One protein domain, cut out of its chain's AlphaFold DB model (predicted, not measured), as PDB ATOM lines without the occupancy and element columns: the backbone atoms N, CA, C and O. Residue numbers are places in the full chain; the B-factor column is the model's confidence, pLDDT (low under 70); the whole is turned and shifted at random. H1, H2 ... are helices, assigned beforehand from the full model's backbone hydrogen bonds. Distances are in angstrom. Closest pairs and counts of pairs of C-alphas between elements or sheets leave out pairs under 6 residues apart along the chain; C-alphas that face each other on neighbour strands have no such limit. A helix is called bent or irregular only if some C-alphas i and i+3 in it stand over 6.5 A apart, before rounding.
ATOM      1  N   GLN A 739     -12.954 -12.261 -43.659       92.88
ATOM      2  CA  GLN A 739     -14.031 -11.269 -43.694       92.88
ATOM      3  C   GLN A 739     -13.887 -10.280 -42.534       92.88
ATOM      4  O   GLN A 739     -14.069  -9.080 -42.733       92.88
ATOM      5  N   LYS A 740     -13.424 -10.755 -41.366       90.25
ATOM      6  CA  LYS A 740     -13.175  -9.906 -40.195       90.25
ATOM      7  C   LYS A 740     -12.178  -8.787 -40.516       90.25
ATOM      8  O   LYS A 740     -12.440  -7.619 -40.229       90.25
ATOM      9  N   LEU A 741     -11.069  -9.124 -41.187       90.88
ATOM     10  CA  LEU A 741     -10.089  -8.139 -41.649       90.88
ATOM     11  C   LEU A 741     -10.731  -7.126 -42.608       90.88
ATOM     12  O   LEU A 741     -10.550  -5.925 -42.427       90.88
ATOM     13  N   LYS A 742     -11.517  -7.577 -43.594       90.69
ATOM     14  CA  LYS A 742     -12.192  -6.680 -44.552       90.69
ATOM     15  C   LYS A 742     -13.134  -5.704 -43.854       90.69
ATOM     16  O   LYS A 742     -13.159  -4.537 -44.233       90.69
ATOM     17  N   ASP A 743     -13.872  -6.133 -42.835       87.81
ATOM     18  CA  ASP A 743     -14.814  -5.264 -42.124       87.81
ATOM     19  C   ASP A 743     -14.124  -4.269 -41.178       87.81
ATOM     20  O   ASP A 743     -14.559  -3.119 -41.080       87.81
ATOM     21  N   ILE A 744     -12.980  -4.626 -40.585       87.75
ATOM     22  CA  ILE A 744     -12.094  -3.658 -39.911       87.75
ATOM     23  C   ILE A 744     -11.537  -2.644 -40.925       87.75
ATOM     24  O   ILE A 744     -11.592  -1.433 -40.695       87.75
ATOM     25  N   MET A 745     -11.060  -3.118 -42.080       87.69
ATOM     26  CA  MET A 745     -10.523  -2.271 -43.151       87.69
ATOM     27  C   MET A 745     -11.587  -1.337 -43.751       87.69
ATOM     28  O   MET A 745     -11.248  -0.219 -44.127       87.69
ATOM     29  N   LYS A 746     -12.871  -1.726 -43.774       84.94
ATOM     30  CA  LYS A 746     -13.996  -0.833 -44.114       84.94
ATOM     31  C   LYS A 746     -14.234   0.239 -43.046       84.94
ATOM     32  O   LYS A 746     -14.554   1.365 -43.408       84.94
ATOM     33  N   ARG A 747     -14.084  -0.070 -41.749       82.06
ATOM     34  CA  ARG A 747     -14.335   0.876 -40.635       82.06
ATOM     35  C   ARG A 747     -13.307   2.011 -40.550       82.06
ATOM     36  O   ARG A 747     -13.674   3.140 -40.229       82.06
ATOM     37  N   ILE A 748     -12.040   1.735 -40.863       83.31
ATOM     38  CA  ILE A 748     -10.933   2.705 -40.758       83.31
ATOM     39  C   ILE A 748     -11.155   3.987 -41.604       83.31
ATOM     40  O   ILE A 748     -11.000   5.078 -41.047       83.31
ATOM     41  N   PRO A 749     -11.583   3.922 -42.884       77.50
ATOM     42  CA  PRO A 749     -11.970   5.087 -43.677       77.50
ATOM     43  C   PRO A 749     -13.030   5.968 -43.021       77.50
ATOM     44  O   PRO A 749     -12.874   7.186 -43.030       77.50
ATOM     45  N   TYR A 750     -14.082   5.401 -42.417       75.81
ATOM     46  CA  TYR A 750     -15.100   6.210 -41.735       75.81
ATOM     47  C   TYR A 750     -14.486   7.004 -40.581       75.81
ATOM     48  O   TYR A 750     -14.739   8.201 -40.489       75.81
ATOM     49  N   LEU A 751     -13.632   6.375 -39.766       74.94
ATOM     50  CA  LEU A 751     -12.951   7.032 -38.646       74.94
ATOM     51  C   LEU A 751     -11.989   8.140 -39.117       74.94
ATOM     52  O   LEU A 751     -11.957   9.220 -38.530       74.94
ATOM     53  N   GLY A 752     -11.259   7.928 -40.217       70.88
ATOM     54  CA  GLY A 752     -10.454   8.980 -40.851       70.88
ATOM     55  C   GLY A 752     -11.314  10.146 -41.360       70.88
ATOM     56  O   GLY A 752     -11.101  11.296 -40.977       70.88
ATOM     57  N   ASN A 753     -12.342   9.840 -42.156       70.31
ATOM     58  CA  ASN A 753     -13.258  10.822 -42.742       70.31
ATOM     59  C   ASN A 753     -14.106  11.572 -41.688       70.31
ATOM     60  O   ASN A 753     -14.563  12.680 -41.966       70.31
ATOM     61  N   THR A 754     -14.339  11.020 -40.488       65.31
ATOM     62  CA  THR A 754     -14.936  11.772 -39.367       65.31
ATOM     63  C   THR A 754     -13.922  12.675 -38.683       65.31
ATOM     64  O   THR A 754     -14.237  13.833 -38.421       65.31
ATOM     65  N   ASN A 755     -12.707  12.184 -38.431       61.38
ATOM     66  CA  ASN A 755     -11.685  12.927 -37.688       61.38
ATOM     67  C   ASN A 755     -11.123  14.118 -38.484       61.38
ATOM     68  O   ASN A 755     -10.601  15.060 -37.896       61.38
ATOM     69  N   GLN A 756     -11.278  14.115 -39.811       56.56
ATOM     70  CA  GLN A 756     -10.867  15.210 -40.695       56.56
ATOM     71  C   GLN A 756     -11.920  16.345 -40.816       56.56
ATOM     72  O   GLN A 756     -11.688  17.330 -41.519       56.56
ATOM     73  N   SER A 784      -1.707   4.555 -34.768       66.88
ATOM     74  CA  SER A 784      -1.149   4.611 -33.409       66.88
ATOM     75  C   SER A 784      -0.478   5.953 -33.089       66.88
ATOM     76  O   SER A 784      -0.366   6.314 -31.919       66.88
ATOM     77  N   HIS A 785      -0.073   6.713 -34.110       56.59
ATOM     78  CA  HIS A 785       0.703   7.945 -33.976       56.59
ATOM     79  C   HIS A 785      -0.184   9.197 -34.044       56.59
ATOM     80  O   HIS A 785      -0.363   9.801 -35.099       56.59
ATOM     81  N   GLY A 786      -0.709   9.625 -32.894       53.84
ATOM     82  CA  GLY A 786      -1.429  10.895 -32.756       53.84
ATOM     83  C   GLY A 786      -1.347  11.454 -31.336       53.84
ATOM     84  O   GLY A 786      -1.396  10.698 -30.367       53.84
ATOM     85  N   ARG A 787      -1.226  12.782 -31.196       43.66
ATOM     86  CA  ARG A 787      -1.204  13.458 -29.886       43.66
ATOM     87  C   ARG A 787      -2.634  13.578 -29.339       43.66
ATOM     88  O   ARG A 787      -3.332  14.536 -29.654       43.66
ATOM     89  N   GLY A 788      -3.076  12.604 -28.546       54.84
ATOM     90  CA  GLY A 788      -4.405  12.584 -27.925       54.84
ATOM     91  C   GLY A 788      -4.872  11.165 -27.600       54.84
ATOM     92  O   GLY A 788      -4.061  10.240 -27.543       54.84
ATOM     93  N   ALA A 789      -6.185  10.975 -27.431       54.78
ATOM     94  CA  ALA A 789      -6.779   9.637 -27.431       54.78
ATOM     95  C   ALA A 789      -6.523   8.991 -28.803       54.78
ATOM     96  O   ALA A 789      -7.002   9.493 -29.822       54.78
ATOM     97  N   ASN A 790      -5.706   7.937 -28.852       63.94
ATOM     98  CA  ASN A 790      -5.199   7.448 -30.132       63.94
ATOM     99  C   ASN A 790      -6.289   6.726 -30.945       63.94
ATOM    100  O   ASN A 790      -7.212   6.110 -30.401       63.94
ATOM    101  N   SER A 791      -6.189   6.810 -32.277       71.12
ATOM    102  CA  SER A 791      -7.231   6.289 -33.176       71.12
ATOM    103  C   SER A 791      -7.399   4.771 -33.046       71.12
ATOM    104  O   SER A 791      -8.509   4.267 -33.200       71.12
ATOM    105  N   MET A 792      -6.332   4.055 -32.670       77.00
ATOM    106  CA  MET A 792      -6.382   2.629 -32.333       77.00
ATOM    107  C   MET A 792      -7.238   2.333 -31.095       77.00
ATOM    108  O   MET A 792      -8.069   1.434 -31.159       77.00
ATOM    109  N   GLN A 793      -7.105   3.076 -29.991       76.25
ATOM    110  CA  GLN A 793      -7.950   2.907 -28.798       76.25
ATOM    111  C   GLN A 793      -9.423   3.185 -29.107       76.25
ATOM    112  O   GLN A 793     -10.289   2.439 -28.651       76.25
ATOM    113  N   HIS A 794      -9.717   4.214 -29.910       77.31
ATOM    114  CA  HIS A 794     -11.091   4.478 -30.337       77.31
ATOM    115  C   HIS A 794     -11.638   3.344 -31.218       77.31
ATOM    116  O   HIS A 794     -12.756   2.885 -30.994       77.31
ATOM    117  N   LEU A 795     -10.852   2.850 -32.182       81.12
ATOM    118  CA  LEU A 795     -11.232   1.715 -33.027       81.12
ATOM    119  C   LEU A 795     -11.451   0.440 -32.197       81.12
ATOM    120  O   LEU A 795     -12.491  -0.192 -32.327       81.12
ATOM    121  N   CYS A 796     -10.534   0.099 -31.288       82.50
ATOM    122  CA  CYS A 796     -10.672  -1.063 -30.404       82.50
ATOM    123  C   CYS A 796     -11.897  -0.944 -29.486       82.50
ATOM    124  O   CYS A 796     -12.566  -1.941 -29.240       82.50
ATOM    125  N   LYS A 797     -12.236   0.266 -29.013       81.06
ATOM    126  CA  LYS A 797     -13.448   0.511 -28.218       81.06
ATOM    127  C   LYS A 797     -14.729   0.406 -29.056       81.06
ATOM    128  O   LYS A 797     -15.725  -0.111 -28.553       81.06
ATOM    129  N   ASP A 798     -14.722   0.857 -30.312       81.00
ATOM    130  CA  ASP A 798     -15.847   0.682 -31.244       81.00
ATOM    131  C   ASP A 798     -16.080  -0.802 -31.564       81.00
ATOM    132  O   ASP A 798     -17.197  -1.292 -31.418       81.00
ATOM    133  N   LEU A 799     -15.014  -1.537 -31.899       83.06
ATOM    134  CA  LEU A 799     -15.063  -2.980 -32.146       83.06
ATOM    135  C   LEU A 799     -15.542  -3.734 -30.895       83.06
ATOM    136  O   LEU A 799     -16.570  -4.401 -30.947       83.06
ATOM    137  N   ALA A 800     -14.905  -3.543 -29.737       83.50
ATOM    138  CA  ALA A 800     -15.283  -4.232 -28.500       83.50
ATOM    139  C   ALA A 800     -16.719  -3.937 -28.011       83.50
ATOM    140  O   ALA A 800     -17.255  -4.723 -27.234       83.50
ATOM    141  N   SER A 801     -17.351  -2.838 -28.451       83.06
ATOM    142  CA  SER A 801     -18.731  -2.482 -28.074       83.06
ATOM    143  C   SER A 801     -19.792  -2.740 -29.153       83.06
ATOM    144  O   SER A 801     -20.977  -2.734 -28.825       83.06
ATOM    145  N   LYS A 802     -19.410  -2.954 -30.423       80.31
ATOM    146  CA  LYS A 802     -20.356  -3.082 -31.558       80.31
ATOM    147  C   LYS A 802     -20.069  -4.243 -32.519       80.31
ATOM    148  O   LYS A 802     -20.855  -4.446 -33.440       80.31
ATOM    149  N   ALA A 803     -18.932  -4.919 -32.378       81.56
ATOM    150  CA  ALA A 803     -18.470  -6.006 -33.243       81.56
ATOM    151  C   ALA A 803     -17.326  -6.783 -32.559       81.56
ATOM    152  O   ALA A 803     -16.166  -6.736 -32.979       81.56
ATOM    153  N   SER A 804     -17.633  -7.425 -31.427       81.38
ATOM    154  CA  SER A 804     -16.648  -8.144 -30.606       81.38
ATOM    155  C   SER A 804     -16.064  -9.375 -31.312       81.38
ATOM    156  O   SER A 804     -14.922  -9.743 -31.055       81.38
ATOM    157  N   ASP A 805     -16.803  -9.946 -32.261       83.62
ATOM    158  CA  ASP A 805     -16.384 -10.984 -33.206       83.62
ATOM    159  C   ASP A 805     -15.176 -10.565 -34.067       83.62
ATOM    160  O   ASP A 805     -14.301 -11.383 -34.371       83.62
ATOM    161  N   LEU A 806     -15.073  -9.272 -34.400       86.25
ATOM    162  CA  LEU A 806     -13.958  -8.725 -35.172       86.25
ATOM    163  C   LEU A 806     -12.662  -8.624 -34.354       86.25
ATOM    164  O   LEU A 806     -11.586  -8.583 -34.945       86.25
ATOM    165  N   MET A 807     -12.713  -8.636 -33.017       82.81
ATOM    166  CA  MET A 807     -11.498  -8.597 -32.182       82.81
ATOM    167  C   MET A 807     -10.601  -9.829 -32.408       82.81
ATOM    168  O   MET A 807      -9.381  -9.759 -32.249       82.81
ATOM    169  N   GLU A 808     -11.187 -10.944 -32.854       85.38
ATOM    170  CA  GLU A 808     -10.483 -12.191 -33.157       85.38
ATOM    171  C   GLU A 808     -10.021 -12.307 -34.624       85.38
ATOM    172  O   GLU A 808      -9.753 -13.413 -35.095       85.38
ATOM    173  N   PHE A 809      -9.924 -11.200 -35.374       87.31
ATOM    174  CA  PHE A 809      -9.460 -11.217 -36.774       87.31
ATOM    175  C   PHE A 809      -8.039 -11.768 -36.952       87.31
ATOM    176  O   PHE A 809      -7.717 -12.308 -38.003       87.31
ATOM    177  N   HIS A 810      -7.192 -11.659 -35.928       87.44
ATOM    178  CA  HIS A 810      -5.820 -12.164 -35.954       87.44
ATOM    179  C   HIS A 810      -5.754 -13.700 -36.060       87.44
ATOM    180  O   HIS A 810      -4.795 -14.218 -36.622       87.44
ATOM    181  N   LYS A 811      -6.792 -14.420 -35.599       88.56
ATOM    182  CA  LYS A 811      -6.920 -15.878 -35.770       88.56
ATOM    183  C   LYS A 811      -7.191 -16.290 -37.221       88.56
ATOM    184  O   LYS A 811      -6.998 -17.443 -37.572       88.56
ATOM    185  N   ASP A 812      -7.614 -15.359 -38.076       88.94
ATOM    186  CA  ASP A 812      -7.761 -15.619 -39.511       88.94
ATOM    187  C   ASP A 812      -6.408 -15.508 -40.253       88.94
ATOM    188  O   ASP A 812      -6.371 -15.718 -41.462       88.94
ATOM    189  N   LEU A 813      -5.320 -15.113 -39.568       91.56
ATOM    190  CA  LEU A 813      -4.054 -14.641 -40.158       91.56
ATOM    191  C   LEU A 813      -2.806 -15.342 -39.573       91.56
ATOM    192  O   LEU A 813      -1.719 -14.763 -39.556       91.56
ATOM    193  N   GLU A 814      -2.942 -16.570 -39.069       91.62
ATOM    194  CA  GLU A 814      -1.894 -17.286 -38.313       91.62
ATOM    195  C   GLU A 814      -0.562 -17.450 -39.070       91.62
ATOM    196  O   GLU A 814       0.512 -17.406 -38.470       91.62
ATOM    197  N   SER A 815      -0.594 -17.592 -40.400       90.56
ATOM    198  CA  SER A 815       0.619 -17.730 -41.217       90.56
ATOM    199  C   SER A 815       1.365 -16.408 -41.421       90.56
ATOM    200  O   SER A 815       2.530 -16.427 -41.818       90.56
ATOM    201  N   LEU A 816       0.733 -15.259 -41.156       90.62
ATOM    202  CA  LEU A 816       1.250 -13.940 -41.529       90.62
ATOM    203  C   LEU A 816       2.528 -13.549 -40.776       90.62
ATOM    204  O   LEU A 816       3.452 -13.014 -41.388       90.62
ATOM    205  N   GLU A 817       2.618 -13.828 -39.471       89.75
ATOM    206  CA  GLU A 817       3.822 -13.489 -38.698       89.75
ATOM    207  C   GLU A 817       5.031 -14.301 -39.183       89.75
ATOM    208  O   GLU A 817       6.114 -13.755 -39.387       89.75
ATOM    209  N   SER A 818       4.842 -15.597 -39.432       89.38
ATOM    210  CA  SER A 818       5.897 -16.480 -39.932       89.38
ATOM    211  C   SER A 818       6.284 -16.161 -41.384       89.38
ATOM    212  O   SER A 818       7.472 -16.118 -41.693       89.38
ATOM    213  N   ALA A 819       5.317 -15.842 -42.253       90.62
ATOM    214  CA  ALA A 819       5.576 -15.399 -43.627       90.62
ATOM    215  C   ALA A 819       6.303 -14.041 -43.691       90.62
ATOM    216  O   ALA A 819       7.055 -13.790 -44.630       90.62
ATOM    217  N   SER A 820       6.124 -13.172 -42.687       88.25
ATOM    218  CA  SER A 820       6.802 -11.864 -42.613       88.25
ATOM    219  C   SER A 820       8.318 -11.941 -42.361       88.25
ATOM    220  O   SER A 820       9.008 -10.932 -42.500       88.25
ATOM    221  N   LYS A 821       8.838 -13.128 -42.013       88.00
ATOM    222  CA  LYS A 821      10.244 -13.393 -41.658       88.00
ATOM    223  C   LYS A 821      11.055 -14.011 -42.818       88.00
ATOM    224  O   LYS A 821      12.129 -14.562 -42.574       88.00
ATOM    225  N   LEU A 822      10.537 -13.946 -44.054       80.44
ATOM    226  CA  LEU A 822      11.093 -14.542 -45.286       80.44
ATOM    227  C   LEU A 822      11.662 -13.508 -46.286       80.44
ATOM    228  O   LEU A 822      12.684 -13.850 -46.926       80.44
TER     229      LEU A 822
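Overview. This is residues 739 to 756 and 784 to 822 of the 822 residues of the protein "Formin-like protein" of Raphanus sativus (UniProt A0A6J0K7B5). The longest helix, H1, lies across the shorter H2 and H3, the three making a loose triangle. Residues 814 to 822, with H4, stick out as an arm. The printed part has 57 residues with four named helices, in the order H1 to H4, and no named strand: all helix, loose, radius of gyration of the C-alphas 13.2 A, spans 36 by 24 by 16 A.

Along the chain. H1, residues 739 to 755, begins at C-alpha 739 (-14.031, -11.269, -43.694) and measures 25.0 A from first to last C-alpha. H2 is residues 791 to 802, 16.2 A; H3 is 804 to 812, 14.6 A; H4 is 814 to 819, 9.4 A, ending at C-alpha 819 (5.576, -15.399, -43.627). H3 is irregular, C-alphas 807 and 810 being 7.7 A apart; H4 only just, with 6.9 A between C-alphas 814 and 817.

Arrangement. H1 touches H3 with residues 740 to 744 alone, at a steep tilt of 57 degrees; the closest C-alphas, of Lys 740 and Phe 809, are 5.2 A apart. H1 only just touches H2, with 3 pairs of C-alphas within 8 A, the closest Ile 748 and Leu 795, 7.8 A. H2 touches H3, closest at C-alphas of Leu 799 and Leu 806, 6.6 A. H4 is apart from H1 and H2; H3 and H4 meet only through their link. Every O i to N i+4 pair is within hydrogen-bond range in H2, 11 of 13 in H1, 1 of 2 in H4 and 0 of 5 in H3, where 5 of 6 O i to N i+3 pairs are.

Size, cuts and confidence. The C-alphas farthest apart, of Thr 754 and Leu 822, are 37.5 A apart. Residues 757 to 783 are not printed; C-alphas 756 and 784 are 16.1 A apart across this cut. The links H2 to H3 and H3 to H4 are tight. The model's pLDDT is under 70 at residues 754 to 756 and 784 to 790.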